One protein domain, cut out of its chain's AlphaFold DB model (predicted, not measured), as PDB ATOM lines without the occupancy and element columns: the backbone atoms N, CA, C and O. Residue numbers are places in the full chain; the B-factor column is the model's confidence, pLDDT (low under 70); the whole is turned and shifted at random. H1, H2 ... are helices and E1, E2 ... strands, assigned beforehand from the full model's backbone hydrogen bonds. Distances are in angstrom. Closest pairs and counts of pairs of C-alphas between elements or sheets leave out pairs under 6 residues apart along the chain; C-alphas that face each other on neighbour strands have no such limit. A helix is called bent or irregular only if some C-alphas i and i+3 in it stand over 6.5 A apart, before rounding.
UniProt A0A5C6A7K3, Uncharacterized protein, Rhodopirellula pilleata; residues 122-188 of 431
ATOM      1  N   ASN A 122     116.763  98.187 106.220       85.94
ATOM      2  CA  ASN A 122     116.444  97.429 105.010       85.94
ATOM      3  C   ASN A 122     116.185  98.370 103.818       85.94
ATOM      4  O   ASN A 122     115.033  98.566 103.418       85.94
ATOM      5  N   PRO A 123     117.229  98.982 103.231       87.25
ATOM      6  CA  PRO A 123     117.062  99.865 102.085       87.25
ATOM      7  C   PRO A 123     116.667  99.086 100.819       87.25
ATOM      8  O   PRO A 123     116.986  97.910 100.660       87.25
ATOM      9  N   TRP A 124     116.038  99.785  99.873       89.06
ATOM     10  CA  TRP A 124     115.634  99.280  98.552       89.06
ATOM     11  C   TRP A 124     114.588  98.167  98.595       89.06
ATOM     12  O   TRP A 124     114.727  97.139  97.937       89.06
ATOM     13  N   LYS A 125     113.505  98.418  99.330       88.50
ATOM     14  CA  LYS A 125     112.363  97.507  99.452       88.50
ATOM     15  C   LYS A 125     111.141  98.001  98.690       88.50
ATOM     16  O   LYS A 125     110.926  99.203  98.535       88.50
ATOM     17  N   THR A 126     110.349  97.071  98.174       86.06
ATOM     18  CA  THR A 126     109.074  97.367  97.514       86.06
ATOM     19  C   THR A 126     108.021  97.784  98.541       86.06
ATOM     20  O   THR A 126     108.082  97.397  99.706       86.06
ATOM     21  N   ALA A 127     106.994  98.527  98.115       83.25
ATOM     22  CA  ALA A 127     105.881  98.894  99.000       83.25
ATOM     23  C   ALA A 127     105.185  97.666  99.623       83.25
ATOM     24  O   ALA A 127     104.695  97.743 100.745       83.25
ATOM     25  N   LYS A 128     105.183  96.525  98.918       83.75
ATOM     26  CA  LYS A 128     104.622  95.257  99.402       83.75
ATOM     27  C   LYS A 128     105.472  94.641 100.516       83.75
ATOM     28  O   LYS A 128     104.918  94.233 101.529       83.75
ATOM     29  N   GLU A 129     106.795  94.618 100.359       84.62
ATOM     30  CA  GLU A 129     107.708  94.148 101.410       84.62
ATOM     31  C   GLU A 129     107.658  95.053 102.648       84.62
ATOM     32  O   GLU A 129     107.643  94.557 103.771       84.62
ATOM     33  N   ILE A 130     107.572  96.376 102.456       85.62
ATOM     34  CA  ILE A 130     107.421  97.336 103.560       85.62
ATOM     35  C   ILE A 130     106.090  97.103 104.290       85.62
ATOM     36  O   ILE A 130     106.062  97.130 105.518       85.62
ATOM     37  N   ALA A 131     105.002  96.844 103.560       84.69
ATOM     38  CA  ALA A 131     103.681  96.570 104.135       84.69
ATOM     39  C   ALA A 131     103.683  95.297 104.978       84.69
ATOM     40  O   ALA A 131     103.214  95.299 106.112       84.69
ATOM     41  N   GLN A 132     104.273  94.229 104.441       83.81
ATOM     42  CA  GLN A 132     104.380  92.947 105.129       83.81
ATOM     43  C   GLN A 132     105.234  93.043 106.398       83.81
ATOM     44  O   GLN A 132     104.928  92.384 107.385       83.81
ATOM     45  N   ALA A 133     106.286  93.864 106.381       81.12
ATOM     46  CA  ALA A 133     107.137  94.057 107.545       81.12
ATOM     47  C   ALA A 133     106.483  94.962 108.594       81.12
ATOM     48  O   ALA A 133     106.434  94.600 109.759       81.12
ATOM     49  N   THR A 134     105.964  96.126 108.202       79.50
ATOM     50  CA  THR A 134     105.499  97.155 109.150       79.50
ATOM     51  C   THR A 134     104.046  96.984 109.603       79.50
ATOM     52  O   THR A 134     103.618  97.687 110.514       79.50
ATOM     53  N   GLY A 135     103.277  96.093 108.968       79.06
ATOM     54  CA  GLY A 135     101.839  95.920 109.220       79.06
ATOM     55  C   GLY A 135     100.971  97.067 108.685       79.06
ATOM     56  O   GLY A 135      99.764  97.088 108.908       79.06
ATOM     57  N   ILE A 136     101.563  98.030 107.972       80.81
ATOM     58  CA  ILE A 136     100.859  99.170 107.378       80.81
ATOM     59  C   ILE A 136     100.298  98.752 106.016       80.81
ATOM     60  O   ILE A 136     100.969  98.072 105.238       80.81
ATOM     61  N   SER A 137      99.082  99.192 105.679       80.38
ATOM     62  CA  SER A 137      98.490  98.884 104.373       80.38
ATOM     63  C   SER A 137      99.350  99.405 103.213       80.38
ATOM     64  O   SER A 137      99.895 100.513 103.243       80.38
ATOM     65  N   SER A 138      99.450  98.614 102.144       74.94
ATOM     66  CA  SER A 138     100.255  98.944 100.958       74.94
ATOM     67  C   SER A 138      99.826 100.256 100.286       74.94
ATOM     68  O   SER A 138     100.673 101.002  99.795       74.94
ATOM     69  N   ALA A 139      98.528 100.578 100.319       73.19
ATOM     70  CA  ALA A 139      97.988 101.846  99.832       73.19
ATOM     71  C   ALA A 139      98.464 103.039 100.680       73.19
ATOM     72  O   ALA A 139      98.888 104.055 100.128       73.19
ATOM     73  N   SER A 140      98.468 102.896 102.012       76.06
ATOM     74  CA  SER A 140      98.969 103.919 102.940       76.06
ATOM     75  C   SER A 140     100.475 104.135 102.777       76.06
ATOM     76  O   SER A 140     100.932 105.275 102.734       76.06
ATOM     77  N   ILE A 141     101.247 103.067 102.567       79.50
ATOM     78  CA  ILE A 141     102.680 103.163 102.251       79.50
ATOM     79  C   ILE A 141     102.902 103.886 100.923       79.50
ATOM     80  O   ILE A 141     103.710 104.810 100.862       79.50
ATOM     81  N   GLY A 142     102.167 103.520  99.869       73.62
ATOM     82  CA  GLY A 142     102.243 104.202  98.577       73.62
ATOM     83  C   GLY A 142     101.945 105.698  98.704       73.62
ATOM     84  O   GLY A 142     102.714 106.527  98.215       73.62
ATOM     85  N   ALA A 143     100.885 106.050  99.432       72.62
ATOM     86  CA  ALA A 143     100.558 107.435  99.735       72.62
ATOM     87  C   ALA A 143     101.679 108.114 100.534       72.62
ATOM     88  O   ALA A 143     102.141 109.168 100.129       72.62
ATOM     89  N   GLN A 144     102.210 107.524 101.602       75.88
ATOM     90  CA  GLN A 144     103.248 108.160 102.426       75.88
ATOM     91  C   GLN A 144     104.589 108.339 101.698       75.88
ATOM     92  O   GLN A 144     105.250 109.370 101.864       75.88
ATOM     93  N   LEU A 145     104.962 107.386 100.843       74.56
ATOM     94  CA  LEU A 145     106.164 107.451 100.010       74.56
ATOM     95  C   LEU A 145     106.039 108.500  98.887       74.56
ATOM     96  O   LEU A 145     107.037 109.111  98.502       74.56
ATOM     97  N   HIS A 146     104.823 108.760  98.383       68.56
ATOM     98  CA  HIS A 146     104.574 109.714  97.292       68.56
ATOM     99  C   HIS A 146     104.077 111.106  97.733       68.56
ATOM    100  O   HIS A 146     104.443 112.099  97.105       68.56
ATOM    101  N   VAL A 147     103.290 111.220  98.806       58.12
ATOM    102  CA  VAL A 147     102.741 112.482  99.350       58.12
ATOM    103  C   VAL A 147     103.861 113.364  99.908       58.12
ATOM    104  O   VAL A 147     103.784 114.589  99.839       58.12
ATOM    105  N   LYS A 148     104.980 112.766 100.337       53.53
ATOM    106  CA  LYS A 148     106.192 113.494 100.749       53.53
ATOM    107  C   LYS A 148     107.181 113.796  99.617       53.53
ATOM    108  O   LYS A 148     108.318 114.176  99.899       53.53
ATOM    109  N   LYS A 149     106.745 113.752  98.347       49.56
ATOM    110  CA  LYS A 149     107.505 114.261  97.181       49.56
ATOM    111  C   LYS A 149     108.061 115.684  97.367       49.56
ATOM    112  O   LYS A 149     108.972 116.058  96.643       49.56
ATOM    113  N   LYS A 150     107.532 116.467  98.317       48.91
ATOM    114  CA  LYS A 150     107.936 117.851  98.618       48.91
ATOM    115  C   LYS A 150     108.955 118.014  99.759       48.91
ATOM    116  O   LYS A 150     109.141 119.125 100.234       48.91
ATOM    117  N   GLY A 151     109.613 116.949 100.219       54.94
ATOM    118  CA  GLY A 151     110.607 117.087 101.291       54.94
ATOM    119  C   GLY A 151     111.688 116.018 101.325       54.94
ATOM    120  O   GLY A 151     112.172 115.746 102.413       54.94
ATOM    121  N   GLY A 152     111.974 115.359 100.191       61.28
ATOM    122  CA  GLY A 152     113.065 114.394  99.946       61.28
ATOM    123  C   GLY A 152     113.334 113.303 101.005       61.28
ATOM    124  O   GLY A 152     114.435 112.770 101.061       61.28
ATOM    125  N   ARG A 153     112.363 112.957 101.862       72.44
ATOM    126  CA  ARG A 153     112.564 111.996 102.971       72.44
ATOM    127  C   ARG A 153     112.854 110.568 102.514       72.44
ATOM    128  O   ARG A 153     113.432 109.790 103.267       72.44
ATOM    129  N   PHE A 154     112.446 110.224 101.300       80.69
ATOM    130  CA  PHE A 154     112.634 108.911 100.698       80.69
ATOM    131  C   PHE A 154     113.164 109.070  99.277       80.69
ATOM    132  O   PHE A 154     112.918 110.081  98.619       80.69
ATOM    133  N   THR A 155     113.840 108.038  98.787       83.06
ATOM    134  CA  THR A 155     114.260 107.910  97.395       83.06
ATOM    135  C   THR A 155     113.766 106.589  96.816       83.06
ATOM    136  O   THR A 155     113.535 105.620  97.537       83.06
ATOM    137  N   SER A 156     113.573 106.558  95.503       85.69
ATOM    138  CA  SER A 156     113.072 105.426  94.746       85.69
ATOM    139  C   SER A 156     113.906 105.205  93.494       85.69
ATOM    140  O   SER A 156     114.349 106.166  92.863       85.69
ATOM    141  N   LYS A 157     114.017 103.950  93.071       84.81
ATOM    142  CA  LYS A 157     114.535 103.577  91.751       84.81
ATOM    143  C   LYS A 157     113.667 102.470  91.136       84.81
ATOM    144  O   LYS A 157     112.882 101.856  91.868       84.81
ATOM    145  N   PRO A 158     113.751 102.244  89.812       82.88
ATOM    146  CA  PRO A 158     113.089 101.110  89.178       82.88
ATOM    147  C   PRO A 158     113.479  99.806  89.874       82.88
ATOM    148  O   PRO A 158     114.639  99.634  90.258       82.88
ATOM    149  N   ASP A 159     112.507  98.922  90.071       80.12
ATOM    150  CA  ASP A 159     112.761  97.600  90.630       80.12
ATOM    151  C   ASP A 159     113.646  96.783  89.664       80.12
ATOM    152  O   ASP A 159     113.227  96.537  88.527       80.12
ATOM    153  N   PRO A 160     114.862  96.369  90.074       68.56
ATOM    154  CA  PRO A 160     115.759  95.595  89.218       68.56
ATOM    155  C   PRO A 160     115.199  94.211  88.857       68.56
ATOM    156  O   PRO A 160     115.629  93.633  87.865       68.56
ATOM    157  N   ASN A 161     114.219  93.701  89.613       70.88
ATOM    158  CA  ASN A 161     113.654  92.363  89.431       70.88
ATOM    159  C   ASN A 161     112.412  92.333  88.517       70.88
ATOM    160  O   ASN A 161     111.710  91.326  88.457       70.88
ATOM    161  N   GLY A 162     112.160  93.403  87.754       55.44
ATOM    162  CA  GLY A 162     111.395  93.297  86.505       55.44
ATOM    163  C   GLY A 162     109.919  93.691  86.544       55.44
ATOM    164  O   GLY A 162     109.213  93.474  85.560       55.44
ATOM    165  N   SER A 163     109.416  94.332  87.601       56.91
ATOM    166  CA  SER A 163     108.101  94.970  87.495       56.91
ATOM    167  C   SER A 163     108.237  96.312  86.770       56.91
ATOM    168  O   SER A 163     108.740  97.281  87.328       56.91
ATOM    169  N   VAL A 164     107.736  96.398  85.531       51.34
ATOM    170  CA  VAL A 164     107.727  97.620  84.688       51.34
ATOM    171  C   VAL A 164     107.047  98.817  85.387       51.34
ATOM    172  O   VAL A 164     107.252  99.971  85.017       51.34
ATOM    173  N   ARG A 165     106.256  98.557  86.440       56.19
ATOM    174  CA  ARG A 165     105.624  99.571  87.304       56.19
ATOM    175  C   ARG A 165     106.119  99.548  88.757       56.19
ATOM    176  O   ARG A 165     105.701 100.391  89.549       56.19
ATOM    177  N   GLY A 166     106.985  98.603  89.120       67.50
ATOM    178  CA  GLY A 166     107.503  98.423  90.472       67.50
ATOM    179  C   GLY A 166     108.621  99.405  90.793       67.50
ATOM    180  O   GLY A 166     109.492  99.695  89.972       67.50
ATOM    181  N   ARG A 167     108.590  99.933  92.016       81.00
ATOM    182  CA  ARG A 167     109.635 100.802  92.559       81.00
ATOM    183  C   ARG A 167     110.110 100.238  93.881       81.00
ATOM    184  O   ARG A 167     109.296  99.821  94.707       81.00
ATOM    185  N   VAL A 168     111.419 100.284  94.070       86.69
ATOM    186  CA  VAL A 168     112.064  99.997  95.350       86.69
ATOM    187  C   VAL A 168     112.466 101.303  96.017       86.69
ATOM    188  O   VAL A 168     112.845 102.260  95.336       86.69
ATOM    189  N   TRP A 169     112.374 101.335  97.341       87.06
ATOM    190  CA  TRP A 169     112.449 102.550  98.143       87.06
ATOM    191  C   TRP A 169     113.538 102.467  99.202       87.06
ATOM    192  O   TRP A 169     113.776 101.408  99.772       87.06
ATOM    193  N   ALA A 170     114.180 103.593  99.481       87.19
ATOM    194  CA  ALA A 170     115.130 103.767 100.572       87.19
ATOM    195  C   ALA A 170     114.908 105.129 101.243       87.19
ATOM    196  O   ALA A 170     114.213 105.993 100.702       87.19
ATOM    197  N   ASN A 171     115.512 105.343 102.412       83.31
ATOM    198  CA  ASN A 171     115.550 106.671 103.019       83.31
ATOM    199  C   ASN A 171     116.368 107.633 102.143       83.31
ATOM    200  O   ASN A 171     117.411 107.260 101.601       83.31
ATOM    201  N   GLY A 172     115.879 108.865 101.999       74.69
ATOM    202  CA  GLY A 172     116.632 109.947 101.372       74.69
ATOM    203  C   GLY A 172     117.851 110.307 102.220       74.69
ATOM    204  O   GLY A 172     117.838 110.134 103.441       74.69
ATOM    205  N   LYS A 173     118.922 110.774 101.573       71.44
ATOM    206  CA  LYS A 173     120.141 111.213 102.261       71.44
ATOM    207  C   LYS A 173     120.165 112.738 102.375       71.44
ATOM    208  O   LYS A 173     119.950 113.399 101.356       71.44
ATOM    209  N   PRO A 174     120.468 113.294 103.564       68.19
ATOM    210  CA  PRO A 174     120.645 114.727 103.710       68.19
ATOM    211  C   PRO A 174     121.693 115.315 102.767       68.19
ATOM    212  O   PRO A 174     122.740 114.704 102.567       68.19
ATOM    213  N   GLY A 175     121.385 116.462 102.148       60.59
ATOM    214  CA  GLY A 175     122.274 117.126 101.187       60.59
ATOM    215  C   GLY A 175     122.397 116.435  99.821       60.59
ATOM    216  O   GLY A 175     123.234 116.828  99.012       60.59
ATOM    217  N   GLN A 176     121.592 115.403  99.534       67.81
ATOM    218  CA  GLN A 176     121.588 114.716  98.236       67.81
ATOM    219  C   GLN A 176     120.239 114.845  97.521       67.81
ATOM    220  O   GLN A 176     119.169 114.853  98.135       67.81
ATOM    221  N   VAL A 177     120.290 114.899  96.186       69.25
ATOM    222  CA  VAL A 177     119.091 114.895  95.343       69.25
ATOM    223  C   VAL A 177     118.400 113.540  95.469       69.25
ATOM    224  O   VAL A 177     118.942 112.504  95.086       69.25
ATOM    225  N   SER A 178     117.178 113.547  95.993       75.25
ATOM    226  CA  SER A 178     116.345 112.357  96.101       75.25
ATOM    227  C   SER A 178     115.483 112.205  94.851       75.25
ATOM    228  O   SER A 178     114.738 113.108  94.471       75.25
ATOM    229  N   VAL A 179     115.555 111.041  94.208       72.12
ATOM    230  CA  VAL A 179     114.687 110.695  93.071       72.12
ATOM    231  C   VAL A 179     113.439 109.996  93.602       72.12
ATOM    232  O   VAL A 179     113.558 108.960  94.247       72.12
ATOM    233  N   VAL A 180     112.242 110.527  93.340       73.31
ATOM    234  CA  VAL A 180     110.955 109.926  93.726       73.31
ATOM    235  C   VAL A 180     110.055 109.813  92.505       73.31
ATOM    236  O   VAL A 180     109.503 110.793  91.999       73.31
ATOM    237  N   GLY A 181     109.834 108.590  92.038       72.94
ATOM    238  CA  GLY A 181     109.090 108.396  90.808       72.94
ATOM    239  C   GLY A 181     109.931 108.779  89.585       72.94
ATOM    240  O   GLY A 181     111.012 108.238  89.361       72.94
ATOM    241  N   SER A 182     109.404 109.701  88.787       67.44
ATOM    242  CA  SER A 182     110.105 110.395  87.699       67.44
ATOM    243  C   SER A 182     110.600 111.791  88.104       67.44
ATOM    244  O   SER A 182     111.128 112.513  87.267       67.44
ATOM    245  N   SER A 183     110.401 112.200  89.361       65.50
ATOM    246  CA  SER A 183     110.688 113.556  89.837       65.50
ATOM    247  C   SER A 183     111.939 113.579  90.714       65.50
ATOM    248  O   SER A 183     112.152 112.667  91.513       65.50
ATOM    249  N   THR A 184     112.735 114.641  90.612       69.75
ATOM    250  CA  THR A 184     113.827 114.955  91.543       69.75
ATOM    251  C   THR A 184     113.340 115.925  92.614       69.75
ATOM    252  O   THR A 184     112.566 116.838  92.330       69.75
ATOM    253  N   CYS A 185     113.783 115.728  93.851       60.91
ATOM    254  CA  CYS A 185     113.537 116.628  94.972       60.91
ATOM    255  C   CYS A 185     114.854 116.827  95.722       60.91
ATOM    256  O   CYS A 185     115.521 115.854  96.080       60.91
ATOM    257  N   GLU A 186     115.241 118.079  95.943       59.25
ATOM    258  CA  GLU A 186     116.379 118.403  96.798       59.25
ATOM    259  C   GLU A 186     115.983 118.167  98.251       59.25
ATOM    260  O   GLU A 186     114.969 118.686  98.726       59.25
ATOM    261  N   PHE A 187     116.762 117.344  98.949       60.66
ATOM    262  CA  PHE A 187     116.625 117.253 100.388       60.66
ATOM    263  C   PHE A 187     117.460 118.372 101.011       60.66
ATOM    264  O   PHE A 187     118.682 118.353 100.831       60.66
ATOM    265  N   PRO A 188     116.842 119.337 101.716       54.09
ATOM    266  CA  PRO A 188     117.607 120.363 102.407       54.09
ATOM    267  C   PRO A 188     118.579 119.685 103.374       54.09
ATOM    268  O   PRO A 188     118.216 118.702 104.027       54.09
TER     269      PRO A 188
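AT A GLANCE: This is residues 122 to 188 of the 431 residues of an uncharacterized protein of Rhodopirellula pilleata (UniProt A0A5C6A7K3). What is the picture? Helix H2 runs past two strand hairpins, E1-E2 and E3-E4, which come together at E1 and E3; H1 makes a corner with H2. What is printed? The 67 residues, mixed in class, hold H1 H2 E1 E2 E3 E4 in that order, each hairpin an antiparallel two-strand sheet. How large? It is compact, radius of gyration of the C-alphas 11.4 A, spanning 31 by 24 by 19 A.

HOW THE PARTS SIT: How do the helices stand? H1, residues 127 to 134, touches H2, residues 138 to 150, with residues 138 to 142 of H2 alone; the closest C-alphas, of Ala 131 and Ser 138, are 5.2 A apart. They are only just about perpendicular, at 72 degrees. Within hydrogen-bond range is every O i to N i+4 pair in H1, and 6 of 9 in H2, irregular with C-alphas 147 and 150 7.5 A apart. Which strands pair? E1, residues 154 to 158, and E2, residues 167 to 171, form an antiparallel hairpin, with N 155 and O 170 2.8 A apart. E3, residues 177 to 180, and E4, residues 183 to 186, form another, with N 178 and O 185 2.8 A apart. The closest C-alphas of E1 and E3, of Ser 156 and Val 180, are 5.1 A apart.

IN THESE COORDINATES: Where does H1 begin? C-alpha 127 is at (105.881, 98.894, 99.000). How long are the longer elements? H2 measures 20.5 A, E1 13.9 A and E2 13.4 A. Where does E4 end? C-alpha 186 is at (116.379, 118.403, 96.798).

THE WHOLE: Is it unbroken? The printed part has no cut and no long link. Where is confidence low? In the model 24 printed residues are under 70, among them 146 to 152.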